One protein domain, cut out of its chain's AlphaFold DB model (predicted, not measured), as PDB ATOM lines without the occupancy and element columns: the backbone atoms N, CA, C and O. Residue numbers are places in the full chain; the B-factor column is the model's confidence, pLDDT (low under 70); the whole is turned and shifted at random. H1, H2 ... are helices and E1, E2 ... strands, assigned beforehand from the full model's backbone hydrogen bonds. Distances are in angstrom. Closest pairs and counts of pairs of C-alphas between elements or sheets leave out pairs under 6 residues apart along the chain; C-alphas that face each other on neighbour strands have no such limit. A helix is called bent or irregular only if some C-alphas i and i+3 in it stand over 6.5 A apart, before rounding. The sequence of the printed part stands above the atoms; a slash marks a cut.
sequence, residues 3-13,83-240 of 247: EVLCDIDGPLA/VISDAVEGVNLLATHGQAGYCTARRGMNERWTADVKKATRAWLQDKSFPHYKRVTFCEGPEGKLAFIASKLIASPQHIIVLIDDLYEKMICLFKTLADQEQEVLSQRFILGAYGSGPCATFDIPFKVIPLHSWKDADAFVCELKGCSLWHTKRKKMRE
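This is residues 3 to 13 and 83 to 240 of the 247 residues of an uncharacterized protein of Dictyobacter sp. Uno17 (UniProt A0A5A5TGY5). A strongly twisted sheet of six parallel strands makes the core, with helices covering both faces: H1, H2 and H6 on one, H3, H4 and H5 on the other. H2 lies near one end of the longest axis, and H7 near the other, where residues 235 to 240 stick out. The printed part has 169 residues with seven named helices and six named strands, in the order E1 H1 E2 H2 E3 H3 E4 H4 H5 E5 E6 H6 H7. The strand order across the sheet is E3 E2 E1 E4 E5 E6, and the class is mixed, helices and strands. The whole is compact, with a radius of gyration of the C-alphas of 15.8 A and spans of 48 by 36 by 35 A.

E1, residues 3 to 6, is the parallel neighbour of E2, residues 99 to 105, with N 101 and O 4 2.9 A apart, and of E4, residues 160 to 165, with N 5 and O 162 2.8 A apart. E2 also pairs with edge strand E3, residues 136 to 139, with N 137 and O 102 2.8 A apart. E5, residues 190 to 195, pairs with E4, N 193 and O 163 being 2.7 A apart, and with edge strand E6, residues 208 to 212, N 192 and O 208 being 2.9 A apart. H1, residues 87 to 95, touches H6, residues 215 to 227, on the same face, at a shallow tilt of 19 degrees, the same way; the closest C-alphas, of Gly 90 and Ala 218, are 5.5 A apart. H2, residues 111 to 127, is on that face too and touches no helix. On the opposite face H3, residues 142 to 155, touches H5, residues 180 to 189, about perpendicular at 80 degrees, closest at the C-alphas of Ala 150 and Glu 182, 5.1 A. With its residues 142 to 146 alone, H3 touches H4, residues 168 to 177, at a steep tilt of 64 degrees, closest at the C-alphas of Pro 142 and Met 171, 6.1 A. H1, H2 and H6 on one face of the sheet E3 E2 E1 E4 E5 E6 and H3 and H4 on the other make three layers, helices on both faces of a sheet. E2, H2, E3 and E4, H4 H5, E5 are strand-helix-strand units, parallel neighbours joined through helices; E3, H3, E4 is a split one, with E2 and E1 between its strands; the three crossovers are right-handed. H7, residues 229 to 240, only grazes the sheet with residues 230 to 231. Every O i to N i+4 pair is within hydrogen-bond range in H1, H2, H3 and H5, against 4 of 6 in H4, 7 of 9 in H6 and 4 of 8 in H7.

E1 begins at C-alpha 3, (32.628, 153.565, 23.883). E2 is 19.9 A long, H2 24.1 A, H3 20.2 A and H6 18.9 A. H6 is irregular, with C-alphas 216 and 219 7.6 A apart, and H7 only just, with C-alphas 231 and 234 7.0 A apart. H7 ends at C-alpha 240, (36.899, 166.135, 42.882).

The C-alphas farthest apart, of Met 109 and Glu 240, are 52.6 A apart. Residues 14 to 82 are not printed, and C-alphas 13 and 83 are 4.8 A apart across the cut. The link from E5 to E6, 12 residues, is long. Mean pLDDT of the printed part is 92.0; residues 199 to 203 and 231 to 240 are under 70.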
ATOM      1  N   GLU A   3      33.307 154.095  25.050       96.69
ATOM      2  CA  GLU A   3      32.628 153.565  23.883       96.69
ATOM      3  C   GLU A   3      33.215 152.195  23.569       96.69
ATOM      4  O   GLU A   3      34.434 152.027  23.587       96.69
ATOM      5  N   VAL A   4      32.345 151.222  23.326       97.81
ATOM      6  CA  VAL A   4      32.725 149.858  22.967       97.81
ATOM      7  C   VAL A   4      32.265 149.622  21.540       97.81
ATOM      8  O   VAL A   4      31.075 149.695  21.243       97.81
ATOM      9  N   LEU A   5      33.219 149.388  20.653       98.56
ATOM     10  CA  LEU A   5      32.999 149.081  19.253       98.56
ATOM     11  C   LEU A   5      33.282 147.597  19.046       98.56
ATOM     12  O   LEU A   5      34.317 147.105  19.484       98.56
ATOM     13  N   CYS A   6      32.382 146.890  18.378       98.69
ATOM     14  CA  CYS A   6      32.618 145.513  17.953       98.69
ATOM     15  C   CYS A   6      32.791 145.482  16.436       98.69
ATOM     16  O   CYS A   6      31.992 146.099  15.717       98.69
ATOM     17  N   ASP A   7      33.805 144.776  15.939       98.69
ATOM     18  CA  ASP A   7      33.747 144.316  14.557       98.69
ATOM     19  C   ASP A   7      32.635 143.286  14.389       98.69
ATOM     20  O   ASP A   7      32.171 142.689  15.358       98.69
ATOM     21  N   ILE A   8      32.168 143.124  13.156       98.44
ATOM     22  CA  ILE A   8      31.064 142.230  12.829       98.44
ATOM     23  C   ILE A   8      31.589 140.872  12.374       98.44
ATOM     24  O   ILE A   8      31.228 139.863  12.975       98.44
ATOM     25  N   ASP A   9      32.413 140.834  11.329       97.00
ATOM     26  CA  ASP A   9      32.879 139.570  10.753       97.00
ATOM     27  C   ASP A   9      33.969 138.984  11.648       97.00
ATOM     28  O   ASP A   9      34.943 139.670  11.918       97.00
ATOM     29  N   GLY A  10      33.785 137.753  12.126       96.69
ATOM     30  CA  GLY A  10      34.657 137.137  13.125       96.69
ATOM     31  C   GLY A  10      34.039 137.205  14.523       96.69
ATOM     32  O   GLY A  10      33.532 136.182  14.989       96.69
ATOM     33  N   PRO A  11      33.998 138.375  15.195       98.25
ATOM     34  CA  PRO A  11      33.440 138.465  16.541       98.25
ATOM     35  C   PRO A  11      31.936 138.201  16.623       98.25
ATOM     36  O   PRO A  11      31.493 137.526  17.544       98.25
ATOM     37  N   LEU A  12      31.120 138.721  15.701       98.62
ATOM     38  CA  LEU A  12      29.652 138.626  15.802       98.62
ATOM     39  C   LEU A  12      29.045 137.674  14.780       98.62
ATOM     40  O   LEU A  12      28.011 137.056  15.046       98.62
ATOM     41  N   ALA A  13      29.664 137.590  13.608       98.19
ATOM     42  CA  ALA A  13      29.140 136.900  12.449       98.19
ATOM     43  C   ALA A  13      30.162 135.920  11.879       98.19
ATOM     44  O   ALA A  13      31.351 136.223  11.785       98.19
ATOM     45  N   VAL A  83      25.041 133.978  13.453       98.56
ATOM     46  CA  VAL A  83      25.501 134.638  14.678       98.56
ATOM     47  C   VAL A  83      26.486 133.711  15.386       98.56
ATOM     48  O   VAL A  83      26.273 132.497  15.443       98.56
ATOM     49  N   ILE A  84      27.575 134.274  15.897       98.25
ATOM     50  CA  ILE A  84      28.503 133.564  16.779       98.25
ATOM     51  C   ILE A  84      27.818 133.298  18.126       98.25
ATOM     52  O   ILE A  84      27.109 134.162  18.639       98.25
ATOM     53  N   SER A  85      28.031 132.111  18.705       97.75
ATOM     54  CA  SER A  85      27.453 131.736  20.007       97.75
ATOM     55  C   SER A  85      27.686 132.822  21.057       97.75
ATOM     56  O   SER A  85      28.800 133.333  21.172       97.75
ATOM     57  N   ASP A  86      26.637 133.153  21.812       98.25
ATOM     58  CA  ASP A  86      26.652 134.097  22.938       98.25
ATOM     59  C   ASP A  86      26.994 135.562  22.567       98.25
ATOM     60  O   ASP A  86      27.108 136.427  23.440       98.25
ATOM     61  N   ALA A  87      27.145 135.886  21.274       98.50
ATOM     62  CA  ALA A  87      27.541 137.222  20.825       98.50
ATOM     63  C   ALA A  87      26.496 138.297  21.142       98.50
ATOM     64  O   ALA A  87      26.846 139.421  21.504       98.50
ATOM     65  N   VAL A  88      25.207 137.975  21.022       98.62
ATOM     66  CA  VAL A  88      24.129 138.932  21.310       98.62
ATOM     67  C   VAL A  88      24.114 139.263  22.801       98.62
ATOM     68  O   VAL A  88      24.068 140.435  23.179       98.62
ATOM     69  N   GLU A  89      24.197 138.251  23.658       98.56
ATOM     70  CA  GLU A  89      24.249 138.367  25.115       98.56
ATOM     71  C   GLU A  89      25.487 139.152  25.560       98.56
ATOM     72  O   GLU A  89      25.375 140.104  26.336       98.56
ATOM     73  N   GLY A  90      26.654 138.823  25.004       98.38
ATOM     74  CA  GLY A  90      27.912 139.499  25.307       98.38
ATOM     75  C   GLY A  90      27.917 140.979  24.911       98.38
ATOM     76  O   GLY A  90      28.323 141.837  25.701       98.38
ATOM     77  N   VAL A  91      27.394 141.326  23.730       98.38
ATOM     78  CA  VAL A  91      27.265 142.734  23.316       98.38
ATOM     79  C   VAL A  91      26.242 143.476  24.183       98.38
ATOM     80  O   VAL A  91      26.468 144.637  24.538       98.38
ATOM     81  N   ASN A  92      25.143 142.826  24.584       98.31
ATOM     82  CA  ASN A  92      24.181 143.408  25.523       98.31
ATOM     83  C   ASN A  92      24.822 143.704  26.886       98.31
ATOM     84  O   ASN A  92      24.638 144.804  27.410       98.31
ATOM     85  N   LEU A  93      25.629 142.785  27.427       97.44
ATOM     86  CA  LEU A  93      26.397 143.012  28.653       97.44
ATOM     87  C   LEU A  93      27.309 144.240  28.522       97.44
ATOM     88  O   LEU A  93      27.285 145.128  29.379       97.44
ATOM     89  N   LEU A  94      28.069 144.345  27.428       96.00
ATOM     90  CA  LEU A  94      28.954 145.489  27.170       96.00
ATOM     91  C   LEU A  94      28.184 146.813  27.075       96.00
ATOM     92  O   LEU A  94      28.645 147.835  27.595       96.00
ATOM     93  N   ALA A  95      26.992 146.799  26.475       96.19
ATOM     94  CA  ALA A  95      26.119 147.967  26.372       96.19
ATOM     95  C   ALA A  95      25.644 148.490  27.743       96.19
ATOM     96  O   ALA A  95      25.335 149.674  27.869       96.19
ATOM     97  N   THR A  96      25.654 147.665  28.799       95.38
ATOM     98  CA  THR A  96      25.362 148.128  30.173       95.38
ATOM     99  C   THR A  96      26.516 148.913  30.813       95.38
ATOM    100  O   THR A  96      26.330 149.619  31.809       95.38
ATOM    101  N   HIS A  97      27.727 148.807  30.260       90.69
ATOM    102  CA  HIS A  97      28.950 149.382  30.826       90.69
ATOM    103  C   HIS A  97      29.528 150.546  30.023       90.69
ATOM    104  O   HIS A  97      30.442 151.229  30.495       90.69
ATOM    105  N   GLY A  98      28.974 150.830  28.851       89.88
ATOM    106  CA  GLY A  98      29.411 151.923  28.003       89.88
ATOM    107  C   GLY A  98      28.456 152.157  26.848       89.88
ATOM    108  O   GLY A  98      27.357 151.620  26.782       89.88
ATOM    109  N   GLN A  99      28.882 152.996  25.917       94.38
ATOM    110  CA  GLN A  99      28.156 153.177  24.674       94.38
ATOM    111  C   GLN A  99      28.580 152.105  23.670       94.38
ATOM    112  O   GLN A  99      29.663 152.216  23.106       94.38
ATOM    113  N   ALA A 100      27.738 151.096  23.446       96.44
ATOM    114  CA  ALA A 100      28.010 150.072  22.441       96.44
ATOM    115  C   ALA A 100      27.685 150.559  21.014       96.44
ATOM    116  O   ALA A 100      26.718 151.301  20.788       96.44
ATOM    117  N   GLY A 101      28.506 150.135  20.058       98.25
ATOM    118  CA  GLY A 101      28.355 150.348  18.624       98.25
ATOM    119  C   GLY A 101      29.199 149.351  17.828       98.25
ATOM    120  O   GLY A 101      29.804 148.440  18.389       98.25
ATOM    121  N   TYR A 102      29.249 149.541  16.514       98.75
ATOM    122  CA  TYR A 102      29.909 148.626  15.584       98.75
ATOM    123  C   TYR A 102      30.908 149.383  14.718       98.75
ATOM    124  O   TYR A 102      30.640 150.517  14.313       98.75
ATOM    125  N   CYS A 103      32.045 148.766  14.415       98.56
ATOM    126  CA  CYS A 103      33.069 149.342  13.550       98.56
ATOM    127  C   CYS A 103      33.562 148.266  12.591       98.56
ATOM    128  O   CYS A 103      34.274 147.359  13.003       98.56
ATOM    129  N   THR A 104      33.165 148.346  11.323       98.12
ATOM    130  CA  THR A 104      33.388 147.251  10.372       98.12
ATOM    131  C   THR A 104      33.802 147.748   8.992       98.12
ATOM    132  O   THR A 104      33.491 148.879   8.602       98.12
ATOM    133  N   ALA A 105      34.505 146.909   8.233       95.06
ATOM    134  CA  ALA A 105      34.954 147.240   6.889       95.06
ATOM    135  C   ALA A 105      33.888 146.867   5.852       95.06
ATOM    136  O   ALA A 105      33.516 145.704   5.725       95.06
ATOM    137  N   ARG A 106      33.374 147.842   5.095       93.56
ATOM    138  CA  ARG A 106      32.388 147.589   4.027       93.56
ATOM    139  C   ARG A 106      32.677 148.485   2.830       93.56
ATOM    140  O   ARG A 106      32.351 149.673   2.854       93.56
ATOM    141  N   ARG A 107      33.241 147.901   1.772       87.00
ATOM    142  CA  ARG A 107      33.536 148.581   0.506       87.00
ATOM    143  C   ARG A 107      33.039 147.742  -0.666       87.00
ATOM    144  O   ARG A 107      33.496 146.627  -0.868       87.00
ATOM    145  N   GLY A 108      32.089 148.283  -1.419       83.44
ATOM    146  CA  GLY A 108      31.605 147.678  -2.655       83.44
ATOM    147  C   GLY A 108      32.448 148.055  -3.869       83.44
ATOM    148  O   GLY A 108      33.336 148.901  -3.792       83.44
ATOM    149  N   MET A 109      32.105 147.480  -5.024       87.06
ATOM    150  CA  MET A 109      32.703 147.864  -6.313       87.06
ATOM    151  C   MET A 109      32.363 149.299  -6.735       87.06
ATOM    152  O   MET A 109      33.105 149.919  -7.488       87.06
ATOM    153  N   ASN A 110      31.212 149.806  -6.293       92.81
ATOM    154  CA  ASN A 110      30.724 151.150  -6.582       92.81
ATOM    155  C   ASN A 110      29.901 151.686  -5.399       92.81
ATOM    156  O   ASN A 110      29.647 150.974  -4.420       92.81
ATOM    157  N   GLU A 111      29.482 152.948  -5.481       94.44
ATOM    158  CA  GLU A 111      28.749 153.630  -4.408       94.44
ATOM    159  C   GLU A 111      27.399 152.980  -4.102       94.44
ATOM    160  O   GLU A 111      27.065 152.788  -2.933       94.44
ATOM    161  N   ARG A 112      26.648 152.579  -5.135       96.12
ATOM    162  CA  ARG A 112      25.347 151.921  -4.972       96.12
ATOM    163  C   ARG A 112      25.490 150.587  -4.246       96.12
ATOM    164  O   ARG A 112      24.824 150.375  -3.239       96.12
ATOM    165  N   TRP A 113      26.414 149.738  -4.693       94.00
ATOM    166  CA  TRP A 113      26.728 148.479  -4.018       94.00
ATOM    167  C   TRP A 113      27.152 148.734  -2.573       94.00
ATOM    168  O   TRP A 113      26.667 148.089  -1.652       94.00
ATOM    169  N   THR A 114      28.019 149.720  -2.342       95.06
ATOM    170  CA  THR A 114      28.454 150.091  -0.990       95.06
ATOM    171  C   THR A 114      27.273 150.516  -0.111       95.06
ATOM    172  O   THR A 114      27.218 150.144   1.062       95.06
ATOM    173  N   ALA A 115      26.308 151.264  -0.650       96.94
ATOM    174  CA  ALA A 115      25.097 151.646   0.068       96.94
ATOM    175  C   ALA A 115      24.217 150.431   0.404       96.94
ATOM    176  O   ALA A 115      23.769 150.306   1.550       96.94
ATOM    177  N   ASP A 116      24.029 149.514  -0.546       97.06
ATOM    178  CA  ASP A 116      23.253 148.284  -0.355       97.06
ATOM    179  C   ASP A 116      23.894 147.371   0.696       97.06
ATOM    180  O   ASP A 116      23.210 146.874   1.591       97.06
ATOM    181  N   VAL A 117      25.220 147.249   0.677       96.75
ATOM    182  CA  VAL A 117      26.002 146.530   1.689       96.75
ATOM    183  C   VAL A 117      25.824 147.141   3.075       96.75
ATOM    184  O   VAL A 117      25.504 146.439   4.031       96.75
ATOM    185  N   LYS A 118      25.961 148.465   3.205       97.88
ATOM    186  CA  LYS A 118      25.758 149.167   4.486       97.88
ATOM    187  C   LYS A 118      24.332 148.988   5.013       97.88
ATOM    188  O   LYS A 118      24.130 148.871   6.224       97.88
ATOM    189  N   LYS A 119      23.339 148.976   4.120       98.19
ATOM    190  CA  LYS A 119      21.935 148.711   4.460       98.19
ATOM    191  C   LYS A 119      21.746 147.270   4.937       98.19
ATOM    192  O   LYS A 119      21.129 147.075   5.981       98.19
ATOM    193  N   ALA A 120      22.305 146.293   4.225       98.19
ATOM    194  CA  ALA A 120      22.239 144.880   4.587       98.19
ATOM    195  C   ALA A 120      22.899 144.594   5.940       98.19
ATOM    196  O   ALA A 120      22.290 143.922   6.764       98.19
ATOM    197  N   THR A 121      24.067 145.180   6.222       98.44
ATOM    198  CA  THR A 121      24.733 145.052   7.528       98.44
ATOM    199  C   THR A 121      23.838 145.526   8.677       98.44
ATOM    200  O   THR A 121      23.698 144.837   9.684       98.44
ATOM    201  N   ARG A 122      23.193 146.694   8.540       98.75
ATOM    202  CA  ARG A 122      22.284 147.210   9.580       98.75
ATOM    203  C   ARG A 122      21.028 146.358   9.731       98.75
ATOM    204  O   ARG A 122      20.565 146.184  10.852       98.75
ATOM    205  N   ALA A 123      20.488 145.858   8.619       98.62
ATOM    206  CA  ALA A 123      19.349 144.947   8.640       98.62
ATOM    207  C   ALA A 123      19.709 143.647   9.367       98.62
ATOM    208  O   ALA A 123      18.987 143.254  10.267       98.62
ATOM    209  N   TRP A 124      20.872 143.055   9.077       98.69
ATOM    210  CA  TRP A 124      21.348 141.866   9.782       98.69
ATOM    211  C   TRP A 124      21.475 142.107  11.291       98.69
ATOM    212  O   TRP A 124      20.927 141.341  12.076       98.69
ATOM    213  N   LEU A 125      22.107 143.210  11.714       98.81
ATOM    214  CA  LEU A 125      22.201 143.559  13.139       98.81
ATOM    215  C   LEU A 125      20.815 143.675  13.795       98.81
ATOM    216  O   LEU A 125      20.615 143.197  14.909       98.81
ATOM    217  N   GLN A 126      19.855 144.291  13.100       98.69
ATOM    218  CA  GLN A 126      18.480 144.416  13.578       98.69
ATOM    219  C   GLN A 126      17.787 143.050  13.690       98.69
ATOM    220  O   GLN A 126      17.232 142.734  14.739       98.69
ATOM    221  N   ASP A 127      17.843 142.243  12.632       98.50
ATOM    222  CA  ASP A 127      17.176 140.941  12.534       98.50
ATOM    223  C   ASP A 127      17.742 139.937  13.550       98.50
ATOM    224  O   ASP A 127      17.023 139.077  14.057       98.50
ATOM    225  N   LYS A 128      19.030 140.064  13.891       98.38
ATOM    226  CA  LYS A 128      19.708 139.259  14.918       98.38
ATOM    227  C   LYS A 128      19.606 139.844  16.331       98.38
ATOM    228  O   LYS A 128      20.238 139.330  17.244       98.38
ATOM    229  N   SER A 129      18.785 140.879  16.531       98.31
ATOM    230  CA  SER A 129      18.507 141.489  17.843       98.31
ATOM    231  C   SER A 129      19.731 142.082  18.554       98.31
ATOM    232  O   SER A 129      19.765 142.175  19.781       98.31
ATOM    233  N   PHE A 130      20.730 142.541  17.799       98.56
ATOM    234  CA  PHE A 130      21.867 143.255  18.370       98.56
ATOM    235  C   PHE A 130      21.456 144.659  18.861       98.56
ATOM    236  O   PHE A 130      20.725 145.384  18.168       98.56
ATOM    237  N   PRO A 131      21.936 145.108  20.038       98.12
ATOM    238  CA  PRO A 131      21.562 146.408  20.580       98.12
ATOM    239  C   PRO A 131      22.126 147.545  19.724       98.12
ATOM    240  O   PRO A 131      23.180 147.436  19.103       98.12
ATOM    241  N   HIS A 132      21.433 148.681  19.691       97.94
ATOM    242  CA  HIS A 132      21.884 149.880  18.974       97.94
ATOM    243  C   HIS A 132      22.308 149.645  17.507       97.94
ATOM    244  O   HIS A 132      23.198 150.338  17.016       97.94
ATOM    245  N   TYR A 133      21.655 148.729  16.785       98.19
ATOM    246  CA  TYR A 133      21.973 148.304  15.406       98.19
ATOM    247  C   TYR A 133      22.187 149.428  14.365       98.19
ATOM    248  O   TYR A 133      22.746 149.203  13.294       98.19
ATOM    249  N   LYS A 134      21.753 150.665  14.647       98.19
ATOM    250  CA  LYS A 134      21.992 151.844  13.794       98.19
ATOM    251  C   LYS A 134      23.374 152.484  13.995       98.19
ATOM    252  O   LYS A 134      23.823 153.219  13.115       98.19
ATOM    253  N   ARG A 135      24.048 152.227  15.121       98.25
ATOM    254  CA  ARG A 135      25.357 152.796  15.494       98.25
ATOM    255  C   ARG A 135      26.502 152.027  14.843       98.25
ATOM    256  O   ARG A 135      27.285 151.374  15.523       98.25
ATOM    257  N   VAL A 136      26.579 152.109  13.521       98.50
ATOM    258  CA  VAL A 136      27.606 151.426  12.728       98.50
ATOM    259  C   VAL A 136      28.511 152.456  12.068       98.50
ATOM    260  O   VAL A 136      28.040 153.275  11.273       98.50
ATOM    261  N   THR A 137      29.801 152.375  12.370       98.19
ATOM    262  CA  THR A 137      30.865 153.027  11.611       98.19
ATOM    263  C   THR A 137      31.343 152.074  10.523       98.19
ATOM    264  O   THR A 137      31.670 150.918  10.794       98.19
ATOM    265  N   PHE A 138      31.392 152.571   9.290       97.69
ATOM    266  CA  PHE A 138      31.920 151.832   8.150       97.69
ATOM    267  C   PHE A 138      33.287 152.387   7.763       97.69
ATOM    268  O   PHE A 138      33.387 153.562   7.415       97.69
ATOM    269  N   CYS A 139      34.301 151.530   7.803       95.50
ATOM    270  CA  CYS A 139      35.690 151.842   7.473       95.50
ATOM    271  C   CYS A 139      36.134 151.098   6.202       95.50
ATOM    272  O   CYS A 139      35.404 150.259   5.667       95.50
ATOM    273  N   GLU A 140      37.347 151.383   5.724       89.94
ATOM    274  CA  GLU A 140      37.931 150.707   4.552       89.94
ATOM    275  C   GLU A 140      38.713 149.427   4.891       89.94
ATOM    276  O   GLU A 140      39.088 148.673   4.000       89.94
ATOM    277  N   GLY A 141      38.951 149.159   6.176       94.06
ATOM    278  CA  GLY A 141      39.760 148.035   6.641       94.06
ATOM    279  C   GLY A 141      40.300 148.283   8.052       94.06
ATOM    280  O   GLY A 141      39.918 149.279   8.671       94.06
ATOM    281  N   PRO A 142      41.196 147.418   8.559       95.81
ATOM    282  CA  PRO A 142      41.793 147.567   9.888       95.81
ATOM    283  C   PRO A 142      42.507 148.910  10.106       95.81
ATOM    284  O   PRO A 142      42.290 149.552  11.128       95.81
ATOM    285  N   GLU A 143      43.271 149.392   9.122       95.88
ATOM    286  CA  GLU A 143      43.918 150.713   9.183       95.88
ATOM    287  C   GLU A 143      42.883 151.844   9.290       95.88
ATOM    288  O   GLU A 143      42.963 152.694  10.174       95.88
ATOM    289  N   GLY A 144      41.827 151.790   8.470       96.50
ATOM    290  CA  GLY A 144      40.726 152.751   8.532       96.50
ATOM    291  C   GLY A 144      39.952 152.722   9.858       96.50
ATOM    292  O   GLY A 144      39.405 153.748  10.262       96.50
ATOM    293  N   LYS A 145      39.900 151.576  10.557       97.88
ATOM    294  CA  LYS A 145      39.341 151.492  11.918       97.88
ATOM    295  C   LYS A 145      40.230 152.250  12.907       97.88
ATOM    296  O   LYS A 145      39.710 153.056  13.677       97.88
ATOM    297  N   LEU A 146      41.548 152.040  12.861       97.94
ATOM    298  CA  LEU A 146      42.499 152.730  13.738       97.94
ATOM    299  C   LEU A 146      42.494 154.246  13.511       97.94
ATOM    300  O   LEU A 146      42.339 154.993  14.475       97.94
ATOM    301  N   ALA A 147      42.556 154.698  12.256       97.12
ATOM    302  CA  ALA A 147      42.505 156.120  11.908       97.12
ATOM    303  C   ALA A 147      41.190 156.779  12.372       97.12
ATOM    304  O   ALA A 147      41.193 157.858  12.971       97.12
ATOM    305  N   PHE A 148      40.047 156.105  12.184       97.56
ATOM    306  CA  PHE A 148      38.757 156.583  12.694       97.56
ATOM    307  C   PHE A 148      38.767 156.747  14.222       97.56
ATOM    308  O   PHE A 148      38.316 157.770  14.747       97.56
ATOM    309  N   ILE A 149      39.281 155.748  14.944       98.06
ATOM    310  CA  ILE A 149      39.360 155.768  16.408       98.06
ATOM    311  C   ILE A 149      40.301 156.882  16.876       98.06
ATOM    312  O   ILE A 149      39.920 157.653  17.758       98.06
ATOM    313  N   ALA A 150      41.480 157.016  16.267       97.94
ATOM    314  CA  ALA A 150      42.443 158.067  16.581       97.94
ATOM    315  C   ALA A 150      41.833 159.460  16.384       97.94
ATOM    316  O   ALA A 150      41.823 160.263  17.319       97.94
ATOM    317  N   SER A 151      41.213 159.714  15.227       97.38
ATOM    318  CA  SER A 151      40.505 160.968  14.936       97.38
ATOM    319  C   SER A 151      39.440 161.284  15.993       97.38
ATOM    320  O   SER A 151      39.378 162.396  16.530       97.38
ATOM    321  N   LYS A 152      38.646 160.282  16.391       97.19
ATOM    322  CA  LYS A 152      37.625 160.437  17.434       97.19
ATOM    323  C   LYS A 152      38.228 160.749  18.804       97.19
ATOM    324  O   LYS A 152      37.688 161.576  19.540       97.19
ATOM    325  N   LEU A 153      39.348 160.122  19.153       96.81
ATOM    326  CA  LEU A 153      40.072 160.383  20.397       96.81
ATOM    327  C   LEU A 153      40.725 161.771  20.403       96.81
ATOM    328  O   LEU A 153      40.735 162.412  21.456       96.81
ATOM    329  N   ILE A 154      41.238 162.256  19.273       96.69
ATOM    330  CA  ILE A 154      41.768 163.622  19.131       96.69
ATOM    331  C   ILE A 154      40.643 164.638  19.354       96.69
ATOM    332  O   ILE A 154      40.761 165.514  20.210       96.69
ATOM    333  N   ALA A 155      39.513 164.465  18.664       96.69
ATOM    334  CA  ALA A 155      38.357 165.354  18.786       96.69
ATOM    335  C   ALA A 155      37.693 165.296  20.174       96.69
ATOM    336  O   ALA A 155      37.049 166.250  20.607       96.69
ATOM    337  N   SER A 156      37.825 164.173  20.886       94.38
ATOM    338  CA  SER A 156      37.259 163.966  22.221       94.38
ATOM    339  C   SER A 156      38.322 163.466  23.205       94.38
ATOM    340  O   SER A 156      38.344 162.276  23.540       94.38
ATOM    341  N   PRO A 157      39.154 164.366  23.772       86.19
ATOM    342  CA  PRO A 157      40.279 164.018  24.652       86.19
ATOM    343  C   PRO A 157      39.905 163.191  25.889       86.19
ATOM    344  O   PRO A 157      40.750 162.581  26.535       86.19
ATOM    345  N   GLN A 158      38.619 163.167  26.248       86.12
ATOM    346  CA  GLN A 158      38.127 162.408  27.389       86.12
ATOM    347  C   GLN A 158      37.372 161.117  27.034       86.12
ATOM    348  O   GLN A 158      36.658 160.561  27.886       86.12
ATOM    349  N   HIS A 159      37.430 160.673  25.786       91.38
ATOM    350  CA  HIS A 159      36.897 159.378  25.382       91.38
ATOM    351  C   HIS A 159      37.953 158.293  25.561       91.38
ATOM    352  O   HIS A 159      39.148 158.553  25.444       91.38
ATOM    353  N   ILE A 160      37.470 157.106  25.908       94.62
ATOM    354  CA  ILE A 160      38.216 155.853  25.854       94.62
ATOM    355  C   ILE A 160      37.420 154.978  24.906       94.62
ATOM    356  O   ILE A 160      36.195 154.889  25.047       94.62
ATOM    357  N   ILE A 161      38.107 154.385  23.943       97.50
ATOM    358  CA  ILE A 161      37.481 153.520  22.953       97.50
ATOM    359  C   ILE A 161      38.041 152.120  23.141       97.50
ATOM    360  O   ILE A 161      39.255 151.929  23.166       97.50
ATOM    361  N   VAL A 162      37.135 151.163  23.291       98.00
ATOM    362  CA  VAL A 162      37.428 149.737  23.231       98.00
ATOM    363  C   VAL A 162      37.005 149.256  21.850       98.00
ATOM    364  O   VAL A 162      35.870 149.518  21.456       98.00
ATOM    365  N   LEU A 163      37.880 148.574  21.118       98.50
ATOM    366  CA  LEU A 163      37.515 147.860  19.893       98.50
ATOM    367  C   LEU A 163      37.694 146.365  20.122       98.50
ATOM    368  O   LEU A 163      38.774 145.959  20.526       98.50
ATOM    369  N   ILE A 164      36.664 145.567  19.870       98.62
ATOM    370  CA  ILE A 164      36.731 144.103  19.879       98.62
ATOM    371  C   ILE A 164      36.848 143.631  18.431       98.62
ATOM    372  O   ILE A 164      35.964 143.931  17.628       98.62
ATOM    373  N   ASP A 165      37.931 142.931  18.105       98.38
ATOM    374  CA  ASP A 165      38.283 142.542  16.735       98.38
ATOM    375  C   ASP A 165      39.101 141.242  16.742       98.38
ATOM    376  O   ASP A 165      39.915 141.024  17.645       98.38
ATOM    377  N   ASP A 166      38.889 140.379  15.753       97.38
ATOM    378  CA  ASP A 166      39.632 139.127  15.571       97.38
ATOM    379  C   ASP A 166      40.924 139.325  14.756       97.38
ATOM    380  O   ASP A 166      41.849 138.521  14.847       97.38
ATOM    381  N   LEU A 167      41.069 140.448  14.041       96.06
ATOM    382  CA  LEU A 167      42.293 140.830  13.329       96.06
ATOM    383  C   LEU A 167      43.255 141.647  14.209       96.06
ATOM    384  O   LEU A 167      43.961 142.539  13.723       96.06
ATOM    385  N   TYR A 168      43.299 141.356  15.511       94.69
ATOM    386  CA  TYR A 168      44.039 142.146  16.497       94.69
ATOM    387  C   TYR A 168      45.547 142.225  16.206       94.69
ATOM    388  O   TYR A 168      46.137 143.296  16.335       94.69
ATOM    389  N   GLU A 169      46.174 141.141  15.738       93.50
ATOM    390  CA  GLU A 169      47.602 141.132  15.374       93.50
ATOM    391  C   GLU A 169      47.890 142.106  14.232       93.50
ATOM    392  O   GLU A 169      48.816 142.916  14.292       93.50
ATOM    393  N   LYS A 170      47.027 142.097  13.210       94.69
ATOM    394  CA  LYS A 170      47.132 143.012  12.075       94.69
ATOM    395  C   LYS A 170      46.980 144.464  12.519       94.69
ATOM    396  O   LYS A 170      47.687 145.325  12.000       94.69
ATOM    397  N   MET A 171      46.101 144.749  13.479       95.25
ATOM    398  CA  MET A 171      45.970 146.097  14.043       95.25
ATOM    399  C   MET A 171      47.217 146.541  14.804       95.25
ATOM    400  O   MET A 171      47.643 147.682  14.644       95.25
ATOM    401  N   ILE A 172      47.831 145.650  15.585       94.38
ATOM    402  CA  ILE A 172      49.092 145.940  16.284       94.38
ATOM    403  C   ILE A 172      50.194 146.278  15.270       94.38
ATOM    404  O   ILE A 172      50.910 147.259  15.454       94.38
ATOM    405  N   CYS A 173      50.301 145.529  14.168       93.94
ATOM    406  CA  CYS A 173      51.273 145.826  13.113       93.94
ATOM    407  C   CYS A 173      51.001 147.168  12.414       93.94
ATOM    408  O   CYS A 173      51.932 147.940  12.188       93.94
ATOM    409  N   LEU A 174      49.737 147.454  12.088       95.81
ATOM    410  CA  LEU A 174      49.335 148.680  11.389       95.81
ATOM    411  C   LEU A 174      49.427 149.935  12.260       95.81
ATOM    412  O   LEU A 174      49.474 151.034  11.731       95.81
ATOM    413  N   PHE A 175      49.509 149.807  13.584       95.75
ATOM    414  CA  PHE A 175      49.701 150.961  14.461       95.75
ATOM    415  C   PHE A 175      50.898 151.828  14.042       95.75
ATOM    416  O   PHE A 175      50.804 153.052  14.032       95.75
ATOM    417  N   LYS A 176      52.009 151.193  13.646       94.25
ATOM    418  CA  LYS A 176      53.252 151.883  13.272       94.25
ATOM    419  C   LYS A 176      53.161 152.638  11.939       94.25
ATOM    420  O   LYS A 176      54.094 153.363  11.612       94.25
ATOM    421  N   THR A 177      52.088 152.457  11.164       95.31
ATOM    422  CA  THR A 177      51.876 153.179   9.895       95.31
ATOM    423  C   THR A 177      51.099 154.482  10.077       95.31
ATOM    424  O   THR A 177      51.020 155.273   9.140       95.31
ATOM    425  N   LEU A 178      50.540 154.718  11.267       96.12
ATOM    426  CA  LEU A 178      49.774 155.920  11.594       96.12
ATOM    427  C   LEU A 178      50.690 157.120  11.860       96.12
ATOM    428  O   LEU A 178      51.876 156.955  12.147       96.12
ATOM    429  N   ALA A 179      50.138 158.333  11.836       97.31
ATOM    430  CA  ALA A 179      50.890 159.528  12.215       97.31
ATOM    431  C   ALA A 179      51.226 159.536  13.721       97.31
ATOM    432  O   ALA A 179      50.454 159.027  14.534       97.31
ATOM    433  N   ASP A 180      52.325 160.185  14.120       97.38
ATOM    434  CA  ASP A 180      52.794 160.213  15.520       97.38
ATOM    435  C   ASP A 180      51.712 160.664  16.514       97.38
ATOM    436  O   ASP A 180      51.541 160.072  17.579       97.38
ATOM    437  N   GLN A 181      50.923 161.678  16.146       97.12
ATOM    438  CA  GLN A 181      49.820 162.158  16.981       97.12
ATOM    439  C   GLN A 181      48.728 161.092  17.170       97.12
ATOM    440  O   GLN A 181      48.146 160.982  18.250       97.12
ATOM    441  N   GLU A 182      48.426 160.315  16.128       97.56
ATOM    442  CA  GLU A 182      47.440 159.232  16.176       97.56
ATOM    443  C   GLU A 182      47.947 158.080  17.044       97.56
ATOM    444  O   GLU A 182      47.209 157.568  17.890       97.56
ATOM    445  N   GLN A 183      49.222 157.727  16.878       97.38
ATOM    446  CA  GLN A 183      49.902 156.737  17.702       97.38
ATOM    447  C   GLN A 183      49.838 157.127  19.184       97.38
ATOM    448  O   GLN A 183      49.373 156.338  20.010       97.38
ATOM    449  N   GLU A 184      50.199 158.368  19.521       96.44
ATOM    450  CA  GLU A 184      50.195 158.868  20.897       96.44
ATOM    451  C   GLU A 184      48.808 158.753  21.552       96.44
ATOM    452  O   GLU A 184      48.674 158.238  22.669       96.44
ATOM    453  N   VAL A 185      47.746 159.206  20.872       96.94
ATOM    454  CA  VAL A 185      46.399 159.174  21.465       96.94
ATOM    455  C   VAL A 185      45.866 157.756  21.638       96.94
ATOM    456  O   VAL A 185      45.157 157.499  22.617       96.94
ATOM    457  N   LEU A 186      46.195 156.846  20.719       97.06
ATOM    458  CA  LEU A 186      45.811 155.441  20.798       97.06
ATOM    459  C   LEU A 186      46.537 154.770  21.972       97.06
ATOM    460  O   LEU A 186      45.872 154.200  22.836       97.06
ATOM    461  N   SER A 187      47.857 154.937  22.097       95.88
ATOM    462  CA  SER A 187      48.647 154.384  23.211       95.88
ATOM    463  C   SER A 187      48.101 154.740  24.593       95.88
ATOM    464  O   SER A 187      48.191 153.952  25.532       95.88
ATOM    465  N   GLN A 188      47.491 155.917  24.725       94.56
ATOM    466  CA  GLN A 188      46.974 156.403  26.000       94.56
ATOM    467  C   GLN A 188      45.508 156.040  26.266       94.56
ATOM    468  O   GLN A 188      45.088 156.054  27.421       94.56
ATOM    469  N   ARG A 189      44.674 155.846  25.236       95.81
ATOM    470  CA  ARG A 189      43.199 155.872  25.396       95.81
ATOM    471  C   ARG A 189      42.442 154.839  24.567       95.81
ATOM    472  O   ARG A 189      41.208 154.829  24.595       95.81
ATOM    473  N   PHE A 190      43.158 153.976  23.866       97.00
ATOM    474  CA  PHE A 190      42.601 152.860  23.125       97.00
ATOM    475  C   PHE A 190      42.847 151.541  23.861       97.00
ATOM    476  O   PHE A 190      43.904 151.328  24.457       97.00
ATOM    477  N   ILE A 191      41.842 150.669  23.832       96.69
ATOM    478  CA  ILE A 191      41.934 149.293  24.314       96.69
ATOM    479  C   ILE A 191      41.484 148.375  23.179       96.69
ATOM    480  O   ILE A 191      40.395 148.553  22.634       96.69
ATOM    481  N   LEU A 192      42.296 147.376  22.852       97.31
ATOM    482  CA  LEU A 192      41.956 146.357  21.864       97.31
ATOM    483  C   LEU A 192      41.541 145.065  22.581       97.31
ATOM    484  O   LEU A 192      42.340 144.451  23.285       97.31
ATOM    485  N   GLY A 193      40.282 144.672  22.419       97.06
ATOM    486  CA  GLY A 193      39.774 143.356  22.780       97.06
ATOM    487  C   GLY A 193      40.133 142.355  21.688       97.06
ATOM    488  O   GLY A 193      39.541 142.388  20.613       97.06
ATOM    489  N   ALA A 194      41.111 141.494  21.953       96.44
ATOM    490  CA  ALA A 194      41.597 140.505  20.996       96.44
ATOM    491  C   ALA A 194      40.639 139.305  20.960       96.44
ATOM    492  O   ALA A 194      40.748 138.393  21.782       96.44
ATOM    493  N   TYR A 195      39.655 139.343  20.057       97.75
ATOM    494  CA  TYR A 195      38.637 138.300  19.965       97.75
ATOM    495  C   TYR A 195      39.216 137.015  19.369       97.75
ATOM    496  O   TYR A 195      39.953 137.065  18.388       97.75
ATOM    497  N   GLY A 196      38.888 135.862  19.950       95.25
ATOM    498  CA  GLY A 196      39.370 134.566  19.464       95.25
ATOM    499  C   GLY A 196      40.882 134.369  19.617       95.25
ATOM    500  O   GLY A 196      41.430 133.415  19.071       95.25
ATOM    501  N   SER A 197      41.569 135.254  20.351       89.81
ATOM    502  CA  SER A 197      43.012 135.149  20.555       89.81
ATOM    503  C   SER A 197      43.362 133.859  21.289       89.81
ATOM    504  O   SER A 197      42.706 133.517  22.271       89.81
ATOM    505  N   GLY A 198      44.431 133.175  20.884       82.00
ATOM    506  CA  GLY A 198      45.072 132.158  21.723       82.00
ATOM    507  C   GLY A 198      45.860 132.784  22.887       82.00
ATOM    508  O   GLY A 198      45.715 133.978  23.169       82.00
ATOM    509  N   PRO A 199      46.736 132.016  23.562       68.44
ATOM    510  CA  PRO A 199      47.778 132.585  24.411       68.44
ATOM    511  C   PRO A 199      48.583 133.593  23.584       68.44
ATOM    512  O   PRO A 199      49.225 133.225  22.603       68.44
ATOM    513  N   CYS A 200      48.472 134.878  23.925       60.47
ATOM    514  CA  CYS A 200      49.046 135.949  23.120       60.47
ATOM    515  C   CYS A 200      50.577 135.826  23.110       60.47
ATOM    516  O   CYS A 200      51.200 135.766  24.174       60.47
ATOM    517  N   ALA A 201      51.187 135.792  21.922       59.47
ATOM    518  CA  ALA A 201      52.630 135.948  21.809       59.47
ATOM    519  C   ALA A 201      53.024 137.331  22.351       59.47
ATOM    520  O   ALA A 201      52.294 138.311  22.201       59.47
ATOM    521  N   THR A 202      54.174 137.420  23.017       58.31
ATOM    522  CA  THR A 202      54.691 138.683  23.551       58.31
ATOM    523  C   THR A 202      55.093 139.600  22.400       58.31
ATOM    524  O   THR A 202      56.225 139.555  21.921       58.31
ATOM    525  N   PHE A 203      54.158 140.419  21.932       66.31
ATOM    526  CA  PHE A 203      54.451 141.542  21.053       66.31
ATOM    527  C   PHE A 203      54.889 142.749  21.894       66.31
ATOM    528  O   PHE A 203      54.514 142.883  23.060       66.31
ATOM    529  N   ASP A 204      55.667 143.647  21.298       82.81
ATOM    530  CA  ASP A 204      55.814 145.009  21.813       82.81
ATOM    531  C   ASP A 204      54.512 145.760  21.497       82.81
ATOM    532  O   ASP A 204      54.312 146.245  20.379       82.81
ATOM    533  N   ILE A 205      53.553 145.700  22.428       85.19
ATOM    534  CA  ILE A 205      52.185 146.176  22.204       85.19
ATOM    535  C   ILE A 205      52.101 147.668  22.565       85.19
ATOM    536  O   ILE A 205      52.274 148.025  23.732       85.19
ATOM    537  N   PRO A 206      51.753 148.547  21.609       89.44
ATOM    538  CA  PRO A 206      51.802 149.994  21.812       89.44
ATOM    539  C   PRO A 206      50.600 150.566  22.585       89.44
ATOM    540  O   PRO A 206      50.583 151.750  22.908       89.44
ATOM    541  N   PHE A 207      49.581 149.756  22.873       92.25
ATOM    542  CA  PHE A 207      48.377 150.116  23.632       92.25
ATOM    543  C   PHE A 207      47.891 148.914  24.454       92.25
ATOM    544  O   PHE A 207      48.392 147.800  24.317       92.25
ATOM    545  N   LYS A 208      46.900 149.099  25.330       93.44
ATOM    546  CA  LYS A 208      46.384 147.990  26.146       93.44
ATOM    547  C   LYS A 208      45.616 146.998  25.266       93.44
ATOM    548  O   LYS A 208      44.635 147.362  24.623       93.44
ATOM    549  N   VAL A 209      46.032 145.736  25.300       94.31
ATOM    550  CA  VAL A 209      45.292 144.604  24.731       94.31
ATOM    551  C   VAL A 209      44.715 143.771  25.873       94.31
ATOM    552  O   VAL A 209      45.379 143.562  26.894       94.31
ATOM    553  N   ILE A 210      43.466 143.343  25.715       94.69
ATOM    554  CA  ILE A 210      42.767 142.439  26.630       94.69
ATOM    555  C   ILE A 210      42.276 141.248  25.800       94.69
ATOM    556  O   ILE A 210      41.569 141.470  24.815       94.69
ATOM    557  N   PRO A 211      42.637 140.007  26.151       94.94
ATOM    558  CA  PRO A 211      42.143 138.838  25.437       94.94
ATOM    559  C   PRO A 211      40.635 138.660  25.653       94.94
ATOM    560  O   PRO A 211      40.119 138.856  26.754       94.94
ATOM    561  N   LEU A 212      39.931 138.259  24.597       96.31
ATOM    562  CA  LEU A 212      38.540 137.814  24.647       96.31
ATOM    563  C   LEU A 212      38.433 136.519  23.838       96.31
ATOM    564  O   LEU A 212      38.159 136.542  22.643       96.31
ATOM    565  N   HIS A 213      38.692 135.376  24.474       95.69
ATOM    566  CA  HIS A 213      38.747 134.086  23.774       95.69
ATOM    567  C   HIS A 213      37.414 133.731  23.104       95.69
ATOM    568  O   HIS A 213      37.390 133.234  21.981       95.69
ATOM    569  N   SER A 214      36.303 134.013  23.782       97.50
ATOM    570  CA  SER A 214      34.953 133.827  23.267       97.50
ATOM    571  C   SER A 214      33.966 134.745  23.984       97.50
ATOM    572  O   SER A 214      34.276 135.317  25.029       97.50
ATOM    573  N   TRP A 215      32.733 134.841  23.487       98.12
ATOM    574  CA  TRP A 215      31.683 135.597  24.176       98.12
ATOM    575  C   TRP A 215      31.252 135.016  25.526       98.12
ATOM    576  O   TRP A 215      30.704 135.751  26.345       98.12
ATOM    577  N   LYS A 216      31.583 133.754  25.825       97.38
ATOM    578  CA  LYS A 216      31.387 133.178  27.168       97.38
ATOM    579  C   LYS A 216      32.253 133.860  28.226       97.38
ATOM    580  O   LYS A 216      31.905 133.856  29.401       97.38
ATOM    581  N   ASP A 217      33.342 134.494  27.800       96.94
ATOM    582  CA  ASP A 217      34.291 135.185  28.670       96.94
ATOM    583  C   ASP A 217      33.970 136.685  28.810       96.94
ATOM    584  O   ASP A 217      34.765 137.445  29.368       96.94
ATOM    585  N   ALA A 218      32.807 137.142  28.322       97.00
ATOM    586  CA  ALA A 218      32.439 138.560  28.315       97.00
ATOM    587  C   ALA A 218      32.426 139.188  29.722       97.00
ATOM    588  O   ALA A 218      32.863 140.328  29.886       97.00
ATOM    589  N   ASP A 219      31.992 138.453  30.750       96.94
ATOM    590  CA  ASP A 219      32.028 138.920  32.143       96.94
ATOM    591  C   ASP A 219      33.460 139.123  32.653       96.94
ATOM    592  O   ASP A 219      33.763 140.142  33.288       96.94
ATOM    593  N   ALA A 220      34.359 138.183  32.352       95.88
ATOM    594  CA  ALA A 220      35.772 138.277  32.715       95.88
ATOM    595  C   ALA A 220      36.442 139.452  31.989       95.88
ATOM    596  O   ALA A 220      37.108 140.276  32.620       95.88
ATOM    597  N   PHE A 221      36.168 139.598  30.692       95.88
ATOM    598  CA  PHE A 221      36.619 140.724  29.878       95.88
ATOM    599  C   PHE A 221      36.149 142.071  30.441       95.88
ATOM    600  O   PHE A 221      36.935 143.007  30.586       95.88
ATOM    601  N   VAL A 222      34.880 142.174  30.843       95.44
ATOM    602  CA  VAL A 222      34.324 143.366  31.500       95.44
ATOM    603  C   VAL A 222      35.000 143.646  32.845       95.44
ATOM    604  O   VAL A 222      35.235 144.812  33.182       95.44
ATOM    605  N   CYS A 223      35.294 142.615  33.638       94.00
ATOM    606  CA  CYS A 223      36.018 142.765  34.898       94.00
ATOM    607  C   CYS A 223      37.426 143.326  34.666       94.00
ATOM    608  O   CYS A 223      37.814 144.287  35.336       94.00
ATOM    609  N   GLU A 224      38.156 142.803  33.678       93.38
ATOM    610  CA  GLU A 224      39.485 143.308  33.326       93.38
ATOM    611  C   GLU A 224      39.427 144.741  32.778       93.38
ATOM    612  O   GLU A 224      40.203 145.604  33.201       93.38
ATOM    613  N   LEU A 225      38.454 145.043  31.910       91.94
ATOM    614  CA  LEU A 225      38.209 146.401  31.418       91.94
ATOM    615  C   LEU A 225      38.006 147.389  32.565       91.94
ATOM    616  O   LEU A 225      38.571 148.482  32.546       91.94
ATOM    617  N   LYS A 226      37.216 147.012  33.577       89.12
ATOM    618  CA  LYS A 226      36.977 147.853  34.755       89.12
ATOM    619  C   LYS A 226      38.242 148.050  35.578       89.12
ATOM    620  O   LYS A 226      38.411 149.149  36.089       89.12
ATOM    621  N   GLY A 227      39.091 147.028  35.700       84.94
ATOM    622  CA  GLY A 227      40.363 147.087  36.428       84.94
ATOM    623  C   GLY A 227      41.459 147.894  35.722       84.94
ATOM    624  O   GLY A 227      42.430 148.300  36.359       84.94
ATOM    625  N   CYS A 228      41.309 148.178  34.425       80.94
ATOM    626  CA  CYS A 228      42.266 149.000  33.692       80.94
ATOM    627  C   CYS A 228      42.314 150.428  34.252       80.94
ATOM    628  O   CYS A 228      41.295 151.109  34.370       80.94
ATOM    629  N   SER A 229      43.520 150.931  34.531       74.12
ATOM    630  CA  SER A 229      43.741 152.286  35.062       74.12
ATOM    631  C   SER A 229      43.072 153.367  34.207       74.12
ATOM    632  O   SER A 229      42.475 154.300  34.751       74.12
ATOM    633  N   LEU A 230      43.066 153.182  32.881       71.56
ATOM    634  CA  LEU A 230      42.361 154.027  31.915       71.56
ATOM    635  C   LEU A 230      40.878 154.199  32.274       71.56
ATOM    636  O   LEU A 230      40.356 155.315  32.250       71.56
ATOM    637  N   TRP A 231      40.213 153.126  32.699       64.31
ATOM    638  CA  TRP A 231      38.802 153.125  33.080       64.31
ATOM    639  C   TRP A 231      38.521 153.987  34.323       64.31
ATOM    640  O   TRP A 231      37.479 154.646  34.433       64.31
ATOM    641  N   HIS A 232      39.460 154.030  35.270       56.66
ATOM    642  CA  HIS A 232      39.285 154.674  36.573       56.66
ATOM    643  C   HIS A 232      39.662 156.159  36.621       56.66
ATOM    644  O   HIS A 232      39.115 156.884  37.466       56.66
ATOM    645  N   THR A 233      40.492 156.659  35.697       55.97
ATOM    646  CA  THR A 233      40.973 158.061  35.662       55.97
ATOM    647  C   THR A 233      39.832 159.095  35.679       55.97
ATOM    648  O   THR A 233      40.009 160.235  36.116       55.97
ATOM    649  N   LYS A 234      38.611 158.705  35.287       51.31
ATOM    650  CA  LYS A 234      37.418 159.567  35.312       51.31
ATOM    651  C   LYS A 234      36.644 159.618  36.622       51.31
ATOM    652  O   LYS A 234      36.098 160.677  36.939       51.31
ATOM    653  N   ARG A 235      36.554 158.520  37.383       51.94
ATOM    654  CA  ARG A 235      35.734 158.513  38.611       51.94
ATOM    655  C   ARG A 235      36.321 159.437  39.676       51.94
ATOM    656  O   ARG A 235      35.560 160.105  40.371       51.94
ATOM    657  N   LYS A 236      37.652 159.545  39.737       50.34
ATOM    658  CA  LYS A 236      38.360 160.419  40.680       50.34
ATOM    659  C   LYS A 236      38.202 161.909  40.329       50.34
ATOM    660  O   LYS A 236      37.644 162.656  41.130       50.34
ATOM    661  N   LYS A 237      38.509 162.311  39.085       53.75
ATOM    662  CA  LYS A 237      38.397 163.718  38.634       53.75
ATOM    663  C   LYS A 237      36.963 164.275  38.641       53.75
ATOM    664  O   LYS A 237      36.769 165.457  38.916       53.75
ATOM    665  N   MET A 238      35.937 163.459  38.366       55.03
ATOM    666  CA  MET A 238      34.536 163.916  38.469       55.03
ATOM    667  C   MET A 238      34.059 164.079  39.920       55.03
ATOM    668  O   MET A 238      33.276 164.991  40.194       55.03
ATOM    669  N   ARG A 239      34.532 163.241  40.855       56.94
ATOM    670  CA  ARG A 239      34.257 163.407  42.294       56.94
ATOM    671  C   ARG A 239      34.909 164.676  42.843       56.94
ATOM    672  O   ARG A 239      34.255 165.432  43.552       56.94
ATOM    673  N   GLU A 240      36.154 164.943  42.458       58.62
ATOM    674  CA  GLU A 240      36.899 166.135  42.882       58.62
ATOM    675  C   GLU A 240      36.242 167.432  42.379       58.62
ATOM    676  O   GLU A 240      36.030 168.353  43.163       58.62
TER     677      GLU A 240